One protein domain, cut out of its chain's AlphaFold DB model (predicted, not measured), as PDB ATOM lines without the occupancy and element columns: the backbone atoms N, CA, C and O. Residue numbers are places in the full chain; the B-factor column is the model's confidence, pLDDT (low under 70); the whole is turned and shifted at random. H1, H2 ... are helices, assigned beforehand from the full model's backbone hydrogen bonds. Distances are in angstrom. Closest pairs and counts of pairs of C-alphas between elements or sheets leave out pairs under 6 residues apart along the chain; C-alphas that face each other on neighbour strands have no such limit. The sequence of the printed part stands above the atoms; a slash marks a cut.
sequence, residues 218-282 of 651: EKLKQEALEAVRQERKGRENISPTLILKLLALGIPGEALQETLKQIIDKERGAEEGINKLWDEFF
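What this domain is: This is residues 218 to 282 of the 651 residues of an uncharacterized protein of Neochlamydia sp. EPS4 (UniProt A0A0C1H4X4). A helical hairpin of H3 and H4 has the longest helix, H1, packed slantwise on it, the centres of the three making a triangle. The short helix H2 lies more loosely near H1 and H3, away from H4. The printed part has 65 residues with four named helices, H1, H2, H3 and H4 in chain order, and no named strand; the class is all helix. It is compact, with a radius of gyration of the C-alphas of 10.6 A, and rounded, spanning 27 by 22 by 21 A.

How they stand to each other: H1, residues 218 to 232, touches H4, residues 270 to 281, at a steep tilt of 41 degrees, opposite ways; their closest C-alphas, of Arg 229 and Ala 270, are 6.2 A apart. With residues 228 to 232 alone, H1 touches residues 260 to 264 of H3, residues 253 to 264, at a steep tilt of 51 degrees, the same way; the closest C-alphas, of Arg 232 and Ile 264, are 4.9 A apart. H2, residues 240 to 248, is close to but not clearly touching H1, with the C-alphas of Ala 224 and Leu 242 closest at 7.1 A. H2 is also close to but not clearly touching H3, with the C-alphas of Leu 247 and Gly 253 closest at 6.3 A. H2 and H4 are apart. H3 and H4 form a hairpin and touch at a shallow tilt of 18 degrees, opposite ways; their closest C-alphas, of Ile 263 and Ala 270, are 5.5 A apart. The helix packing is mostly crossed, but only just: 1 of 3 touching pairs is at a shallow tilt. In H1, H2, H3 and H4 every O i to N i+4 pair is within hydrogen-bond range.

Where its parts are: H1 begins at C-alpha 218, (3.651, -33.142, -2.891), and is 21.1 A long from first to last C-alpha. H2 measures 12.3 A, H3 16.2 A and H4 16.8 A; H4 ends at C-alpha 281, (10.190, -24.334, -10.362).

The domain as a whole: The C-alphas farthest apart, of Arg 235 and Phe 282, are 28.9 A apart. The printed part has no cut and no long link. The mean pLDDT of the printed part is 74.7; residues 235 to 255 and residue 257 are under 70.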
ATOM      1  N   GLU A 218       3.302 -33.107  -4.311       79.94
ATOM      2  CA  GLU A 218       3.651 -33.142  -2.891       79.94
ATOM      3  C   GLU A 218       4.312 -34.478  -2.519       79.94
ATOM      4  O   GLU A 218       5.349 -34.497  -1.860       79.94
ATOM      5  N   LYS A 219       3.768 -35.609  -2.983       80.12
ATOM      6  CA  LYS A 219       4.358 -36.927  -2.724       80.12
ATOM      7  C   LYS A 219       5.696 -37.125  -3.416       80.12
ATOM      8  O   LYS A 219       6.596 -37.677  -2.794       80.12
ATOM      9  N   LEU A 220       5.847 -36.652  -4.649       79.81
ATOM     10  CA  LEU A 220       7.104 -36.733  -5.384       79.81
ATOM     11  C   LEU A 220       8.188 -35.862  -4.730       79.81
ATOM     12  O   LEU A 220       9.338 -36.287  -4.641       79.81
ATOM     13  N   LYS A 221       7.812 -34.699  -4.177       86.94
ATOM     14  CA  LYS A 221       8.689 -33.867  -3.337       86.94
ATOM     15  C   LYS A 221       9.171 -34.625  -2.104       86.94
ATOM     16  O   LYS A 221      10.363 -34.619  -1.804       86.94
ATOM     17  N   GLN A 222       8.254 -35.289  -1.398       87.38
ATOM     18  CA  GLN A 222       8.597 -36.094  -0.223       87.38
ATOM     19  C   GLN A 222       9.472 -37.301  -0.593       87.38
ATOM     20  O   GLN A 222      10.434 -37.589   0.112       87.38
ATOM     21  N   GLU A 223       9.195 -37.966  -1.719       86.12
ATOM     22  CA  GLU A 223      10.006 -39.074  -2.241       86.12
ATOM     23  C   GLU A 223      11.437 -38.616  -2.568       86.12
ATOM     24  O   GLU A 223      12.396 -39.269  -2.159       86.12
ATOM     25  N   ALA A 224      11.594 -37.457  -3.219       84.75
ATOM     26  CA  ALA A 224      12.895 -36.836  -3.469       84.75
ATOM     27  C   ALA A 224      13.627 -36.488  -2.166       84.75
ATOM     28  O   ALA A 224      14.799 -36.825  -2.005       84.75
ATOM     29  N   LEU A 225      12.935 -35.870  -1.207       88.94
ATOM     30  CA  LEU A 225      13.510 -35.517   0.089       88.94
ATOM     31  C   LEU A 225      14.013 -36.747   0.860       88.94
ATOM     32  O   LEU A 225      15.106 -36.718   1.428       88.94
ATOM     33  N   GLU A 226      13.225 -37.822   0.891       88.19
ATOM     34  CA  GLU A 226      13.586 -39.089   1.532       88.19
ATOM     35  C   GLU A 226      14.811 -39.714   0.852       88.19
ATOM     36  O   GLU A 226      15.792 -40.025   1.531       88.19
ATOM     37  N   ALA A 227      14.794 -39.829  -0.480       81.62
ATOM     38  CA  ALA A 227      15.875 -40.436  -1.253       81.62
ATOM     39  C   ALA A 227      17.204 -39.694  -1.054       81.62
ATOM     40  O   ALA A 227      18.220 -40.304  -0.724       81.62
ATOM     41  N   VAL A 228      17.182 -38.363  -1.130       80.75
ATOM     42  CA  VAL A 228      18.373 -37.530  -0.913       80.75
ATOM     43  C   VAL A 228      18.877 -37.630   0.532       80.75
ATOM     44  O   VAL A 228      20.083 -37.637   0.781       80.75
ATOM     45  N   ARG A 229      17.977 -37.742   1.521       84.44
ATOM     46  CA  ARG A 229      18.366 -37.977   2.924       84.44
ATOM     47  C   ARG A 229      19.065 -39.326   3.108       84.44
ATOM     48  O   ARG A 229      19.964 -39.400   3.949       84.44
ATOM     49  N   GLN A 230      18.658 -40.373   2.388       80.56
ATOM     50  CA  GLN A 230      19.318 -41.683   2.446       80.56
ATOM     51  C   GLN A 230      20.666 -41.676   1.718       80.56
ATOM     52  O   GLN A 230      21.645 -42.190   2.267       80.56
ATOM     53  N   GLU A 231      20.751 -41.026   0.559       74.12
ATOM     54  CA  GLU A 231      21.995 -40.906  -0.210       74.12
ATOM     55  C   GLU A 231      23.049 -40.089   0.542       74.12
ATOM     56  O   GLU A 231      24.185 -40.532   0.701       74.12
ATOM     57  N   ARG A 232      22.658 -38.971   1.170       76.81
ATOM     58  CA  ARG A 232      23.541 -38.186   2.055       76.81
ATOM     59  C   ARG A 232      24.081 -38.995   3.241       76.81
ATOM     60  O   ARG A 232      25.150 -38.695   3.771       76.81
ATOM     61  N   LYS A 233      23.330 -40.001   3.700       79.38
ATOM     62  CA  LYS A 233      23.750 -40.933   4.763       79.38
ATOM     63  C   LYS A 233      24.587 -42.104   4.228       79.38
ATOM     64  O   LYS A 233      24.979 -42.945   5.033       79.38
ATOM     65  N   GLY A 234      24.840 -42.171   2.918       70.75
ATOM     66  CA  GLY A 234      25.572 -43.249   2.251       70.75
ATOM     67  C   GLY A 234      24.839 -44.592   2.262       70.75
ATOM     68  O   GLY A 234      25.488 -45.631   2.230       70.75
ATOM     69  N   ARG A 235      23.507 -44.587   2.404       65.12
ATOM     70  CA  ARG A 235      22.713 -45.813   2.591       65.12
ATOM     71  C   ARG A 235      22.169 -46.375   1.285       65.12
ATOM     72  O   ARG A 235      22.248 -47.576   1.073       65.12
ATOM     73  N   GLU A 236      21.620 -45.514   0.436       67.12
ATOM     74  CA  GLU A 236      21.011 -45.889  -0.842       67.12
ATOM     75  C   GLU A 236      21.235 -44.770  -1.859       67.12
ATOM     76  O   GLU A 236      21.125 -43.596  -1.508       67.12
ATOM     77  N   ASN A 237      21.526 -45.130  -3.110       60.53
ATOM     78  CA  ASN A 237      21.600 -44.167  -4.209       60.53
ATOM     79  C   ASN A 237      20.193 -43.738  -4.629       60.53
ATOM     80  O   ASN A 237      19.247 -44.531  -4.560       60.53
ATOM     81  N   ILE A 238      20.055 -42.514  -5.141       63.59
ATOM     82  CA  ILE A 238      18.774 -42.070  -5.696       63.59
ATOM     83  C   ILE A 238      18.396 -42.942  -6.897       63.59
ATOM     84  O   ILE A 238      19.181 -43.164  -7.820       63.59
ATOM     85  N   SER A 239      17.150 -43.421  -6.896       58.38
ATOM     86  CA  SER A 239      16.631 -44.237  -7.988       58.38
ATOM     87  C   SER A 239      16.644 -43.463  -9.316       58.38
ATOM     88  O   SER A 239      16.117 -42.348  -9.379       58.38
ATOM     89  N   PRO A 240      17.128 -44.061 -10.420       53.03
ATOM     90  CA  PRO A 240      17.107 -43.433 -11.745       53.03
ATOM     91  C   PRO A 240      15.696 -43.058 -12.204       53.03
ATOM     92  O   PRO A 240      15.501 -42.053 -12.880       53.03
ATOM     93  N   THR A 241      14.694 -43.839 -11.791       56.47
ATOM     94  CA  THR A 241      13.283 -43.539 -12.047       56.47
ATOM     95  C   THR A 241      12.863 -42.214 -11.405       56.47
ATOM     96  O   THR A 241      12.108 -41.452 -12.006       56.47
ATOM     97  N   LEU A 242      13.340 -41.925 -10.194       65.00
ATOM     98  CA  LEU A 242      13.003 -40.692  -9.488       65.00
ATOM     99  C   LEU A 242      13.621 -39.476 -10.187       65.00
ATOM    100  O   LEU A 242      12.929 -38.488 -10.404       65.00
ATOM    101  N   ILE A 243      14.877 -39.586 -10.632       60.34
ATOM    102  CA  ILE A 243      15.550 -38.543 -11.423       60.34
ATOM    103  C   ILE A 243      14.768 -38.256 -12.711       60.34
ATOM    104  O   ILE A 243      14.480 -37.100 -13.008       60.34
ATOM    105  N   LEU A 244      14.357 -39.296 -13.444       54.94
ATOM    106  CA  LEU A 244      13.571 -39.136 -14.672       54.94
ATOM    107  C   LEU A 244      12.241 -38.411 -14.431       54.94
ATOM    108  O   LEU A 244      11.879 -37.537 -15.218       54.94
ATOM    109  N   LYS A 245      11.538 -38.723 -13.335       62.56
ATOM    110  CA  LYS A 245      10.297 -38.029 -12.956       62.56
ATOM    111  C   LYS A 245      10.538 -36.550 -12.655       62.56
ATOM    112  O   LYS A 245       9.764 -35.716 -13.109       62.56
ATOM    113  N   LEU A 246      11.606 -36.222 -11.925       65.69
ATOM    114  CA  LEU A 246      11.965 -34.839 -11.588       65.69
ATOM    115  C   LEU A 246      12.306 -34.018 -12.840       65.69
ATOM    116  O   LEU A 246      11.792 -32.917 -13.005       65.69
ATOM    117  N   LEU A 247      13.095 -34.578 -13.760       56.81
ATOM    118  CA  LEU A 247      13.394 -33.941 -15.048       56.81
ATOM    119  C   LEU A 247      12.129 -33.747 -15.894       56.81
ATOM    120  O   LEU A 247      11.933 -32.700 -16.508       56.81
ATOM    121  N   ALA A 248      11.236 -34.740 -15.897       56.75
ATOM    122  CA  ALA A 248       9.970 -34.668 -16.618       56.75
ATOM    123  C   ALA A 248       9.025 -33.576 -16.095       56.75
ATOM    124  O   ALA A 248       8.190 -33.093 -16.859       56.75
ATOM    125  N   LEU A 249       9.174 -33.155 -14.834       60.19
ATOM    126  CA  LEU A 249       8.448 -32.011 -14.286       60.19
ATOM    127  C   LEU A 249       8.924 -30.652 -14.829       60.19
ATOM    128  O   LEU A 249       8.340 -29.627 -14.489       60.19
ATOM    129  N   GLY A 250       9.971 -30.630 -15.657       56.28
ATOM    130  CA  GLY A 250      10.566 -29.400 -16.176       56.28
ATOM    131  C   GLY A 250      11.679 -28.832 -15.297       56.28
ATOM    132  O   GLY A 250      12.150 -27.734 -15.576       56.28
ATOM    133  N   ILE A 251      12.128 -29.572 -14.274       62.62
ATOM    134  CA  ILE A 251      13.313 -29.202 -13.494       62.62
ATOM    135  C   ILE A 251      14.550 -29.386 -14.393       62.62
ATOM    136  O   ILE A 251      14.787 -30.502 -14.870       62.62
ATOM    137  N   PRO A 252      15.358 -28.336 -14.637       62.41
ATOM    138  CA  PRO A 252      16.581 -28.446 -15.421       62.41
ATOM    139  C   PRO A 252      17.552 -29.444 -14.789       62.41
ATOM    140  O   PRO A 252      17.772 -29.427 -13.576       62.41
ATOM    141  N   GLY A 253      18.172 -30.291 -15.614       53.81
ATOM    142  CA  GLY A 253      19.132 -31.285 -15.129       53.81
ATOM    143  C   GLY A 253      20.312 -30.661 -14.389       53.81
ATOM    144  O   GLY A 253      20.728 -31.196 -13.368       53.81
ATOM    145  N   GLU A 254      20.780 -29.500 -14.848       60.22
ATOM    146  CA  GLU A 254      21.847 -28.725 -14.206       60.22
ATOM    147  C   GLU A 254      21.450 -28.295 -12.784       60.22
ATOM    148  O   GLU A 254      22.164 -28.600 -11.832       60.22
ATOM    149  N   ALA A 255      20.267 -27.691 -12.619       62.75
ATOM    150  CA  ALA A 255      19.759 -27.246 -11.318       62.75
ATOM    151  C   ALA A 255      19.505 -28.419 -10.352       62.75
ATOM    152  O   ALA A 255      19.802 -28.334  -9.154       62.75
ATOM    153  N   LEU A 256      18.988 -29.541 -10.870       71.38
ATOM    154  CA  LEU A 256      18.803 -30.767 -10.095       71.38
ATOM    155  C   LEU A 256      20.151 -31.331  -9.629       71.38
ATOM    156  O   LEU A 256      20.311 -31.612  -8.445       71.38
ATOM    157  N   GLN A 257      21.127 -31.472 -10.530       67.38
ATOM    158  CA  GLN A 257      22.456 -31.989 -10.194       67.38
ATOM    159  C   GLN A 257      23.199 -31.084  -9.211       67.38
ATOM    160  O   GLN A 257      23.789 -31.588  -8.256       67.38
ATOM    161  N   GLU A 258      23.138 -29.767  -9.403       72.12
ATOM    162  CA  GLU A 258      23.735 -28.797  -8.488       72.12
ATOM    163  C   GLU A 258      23.133 -28.925  -7.083       72.12
ATOM    164  O   GLU A 258      23.863 -29.028  -6.095       72.12
ATOM    165  N   THR A 259      21.803 -29.003  -6.991       75.38
ATOM    166  CA  THR A 259      21.102 -29.162  -5.711       75.38
ATOM    167  C   THR A 259      21.471 -30.476  -5.026       75.38
ATOM    168  O   THR A 259      21.765 -30.485  -3.830       75.38
ATOM    169  N   LEU A 260      21.486 -31.589  -5.767       75.69
ATOM    170  CA  LEU A 260      21.877 -32.896  -5.233       75.69
ATOM    171  C   LEU A 260      23.313 -32.869  -4.701       75.69
ATOM    172  O   LEU A 260      23.553 -33.304  -3.575       75.69
ATOM    173  N   LYS A 261      24.242 -32.282  -5.463       74.94
ATOM    174  CA  LYS A 261      25.646 -32.138  -5.068       74.94
ATOM    175  C   LYS A 261      25.799 -31.330  -3.777       74.94
ATOM    176  O   LYS A 261      26.401 -31.830  -2.833       74.94
ATOM    177  N   GLN A 262      25.176 -30.151  -3.680       79.56
ATOM    178  CA  GLN A 262      25.210 -29.313  -2.466       79.56
ATOM    179  C   GLN A 262      24.706 -30.061  -1.219       79.56
ATOM    180  O   GLN A 262      25.191 -29.850  -0.103       79.56
ATOM    181  N   ILE A 263      23.717 -30.945  -1.384       77.31
ATOM    182  CA  ILE A 263      23.170 -31.729  -0.272       77.31
ATOM    183  C   ILE A 263      24.107 -32.885   0.116       77.31
ATOM    184  O   ILE A 263      24.328 -33.117   1.314       77.31
ATOM    185  N   ILE A 264      24.659 -33.602  -0.870       76.75
ATOM    186  CA  ILE A 264      25.593 -34.723  -0.668       76.75
ATOM    187  C   ILE A 264      26.894 -34.228  -0.019       76.75
ATOM    188  O   ILE A 264      27.317 -34.794   0.992       76.75
ATOM    189  N   ASP A 265      27.436 -33.105  -0.496       79.25
ATOM    190  CA  ASP A 265      28.652 -32.456   0.022       79.25
ATOM    191  C   ASP A 265      28.425 -31.769   1.386       79.25
ATOM    192  O   ASP A 265      29.346 -31.234   2.002       79.25
ATOM    193  N   LYS A 266      27.195 -31.845   1.919       84.44
ATOM    194  CA  LYS A 266      26.749 -31.290   3.210       84.44
ATOM    195  C   LYS A 266      26.826 -29.766   3.313       84.44
ATOM    196  O   LYS A 266      26.633 -29.249   4.412       84.44
ATOM    197  N   GLU A 267      27.013 -29.070   2.199       82.75
ATOM    198  CA  GLU A 267      26.951 -27.609   2.106       82.75
ATOM    199  C   GLU A 267      25.536 -27.087   2.382       82.75
ATOM    200  O   GLU A 267      25.363 -25.970   2.869       82.75
ATOM    201  N   ARG A 268      24.516 -27.923   2.137       83.25
ATOM    202  CA  ARG A 268      23.108 -27.599   2.374       83.25
ATOM    203  C   ARG A 268      22.338 -28.715   3.072       83.25
ATOM    204  O   ARG A 268      22.620 -29.908   2.921       83.25
ATOM    205  N   GLY A 269      21.318 -28.343   3.846       84.94
ATOM    206  CA  GLY A 269      20.343 -29.296   4.374       84.94
ATOM    207  C   GLY A 269      19.475 -29.889   3.259       84.94
ATOM    208  O   GLY A 269      19.054 -29.170   2.361       84.94
ATOM    209  N   ALA A 270      19.153 -31.186   3.335       85.44
ATOM    210  CA  ALA A 270      18.322 -31.853   2.321       85.44
ATOM    211  C   ALA A 270      16.931 -31.214   2.173       85.44
ATOM    212  O   ALA A 270      16.424 -31.065   1.069       85.44
ATOM    213  N   GLU A 271      16.337 -30.807   3.294       88.69
ATOM    214  CA  GLU A 271      15.032 -30.144   3.313       88.69
ATOM    215  C   GLU A 271      15.096 -28.735   2.731       88.69
ATOM    216  O   GLU A 271      14.259 -28.379   1.912       88.69
ATOM    217  N   GLU A 272      16.129 -27.969   3.080       89.44
ATOM    218  CA  GLU A 272      16.357 -26.639   2.516       89.44
ATOM    219  C   GLU A 272      16.603 -26.706   1.001       89.44
ATOM    220  O   GLU A 272      15.988 -25.955   0.250       89.44
ATOM    221  N   GLY A 273      17.455 -27.628   0.538       87.31
ATOM    222  CA  GLY A 273      17.783 -27.766  -0.882       87.31
ATOM    223  C   GLY A 273      16.602 -28.221  -1.730       87.31
ATOM    224  O   GLY A 273      16.310 -27.590  -2.742       87.31
ATOM    225  N   ILE A 274      15.873 -29.253  -1.294       89.38
ATOM    226  CA  ILE A 274      14.691 -29.723  -2.026       89.38
ATOM    227  C   ILE A 274      13.552 -28.706  -1.969       89.38
ATOM    228  O   ILE A 274      12.894 -28.517  -2.986       89.38
ATOM    229  N   ASN A 275      13.319 -28.020  -0.842       89.38
ATOM    230  CA  ASN A 275      12.305 -26.961  -0.786       89.38
ATOM    231  C   ASN A 275      12.646 -25.818  -1.738       89.38
ATOM    232  O   ASN A 275      11.786 -25.437  -2.520       89.38
ATOM    233  N   LYS A 276      13.897 -25.342  -1.737       87.88
ATOM    234  CA  LYS A 276      14.325 -24.264  -2.631       87.88
ATOM    235  C   LYS A 276      14.181 -24.650  -4.104       87.88
ATOM    236  O   LYS A 276      13.620 -23.874  -4.866       87.88
ATOM    237  N   LEU A 277      14.625 -25.854  -4.477       85.31
ATOM    238  CA  LEU A 277      14.452 -26.383  -5.832       85.31
ATOM    239  C   LEU A 277      12.966 -26.447  -6.212       85.31
ATOM    240  O   LEU A 277      12.585 -26.081  -7.317       85.31
ATOM    241  N   TRP A 278      12.104 -26.885  -5.291       88.06
ATOM    242  CA  TRP A 278      10.668 -26.955  -5.554       88.06
ATOM    243  C   TRP A 278      10.028 -25.576  -5.706       88.06
ATOM    244  O   TRP A 278       9.241 -25.382  -6.623       88.06
ATOM    245  N   ASP A 279      10.351 -24.632  -4.827       86.19
ATOM    246  CA  ASP A 279       9.746 -23.298  -4.817       86.19
ATOM    247  C   ASP A 279      10.197 -22.467  -6.035       86.19
ATOM    248  O   ASP A 279       9.437 -21.638  -6.533       86.19
ATOM    249  N   GLU A 280      11.405 -22.722  -6.552       84.00
ATOM    250  CA  GLU A 280      11.942 -22.098  -7.768       84.00
ATOM    251  C   GLU A 280      11.168 -22.511  -9.028       84.00
ATOM    252  O   GLU A 280      10.836 -21.663  -9.857       84.00
ATOM    253  N   PHE A 281      10.847 -23.800  -9.164       77.00
ATOM    254  CA  PHE A 281      10.190 -24.334 -10.362       77.00
ATOM    255  C   PHE A 281       8.667 -24.486 -10.221       77.00
ATOM    256  O   PHE A 281       7.971 -24.612 -11.227       77.00
ATOM    257  N   PHE A 282       8.129 -24.422  -8.998       76.75
ATOM    258  CA  PHE A 282       6.696 -24.549  -8.707       76.75
ATOM    259  C   PHE A 282       6.198 -23.499  -7.687       76.75
ATOM    260  O   PHE A 282       5.788 -23.857  -6.579       76.75
TER     261      PHE A 282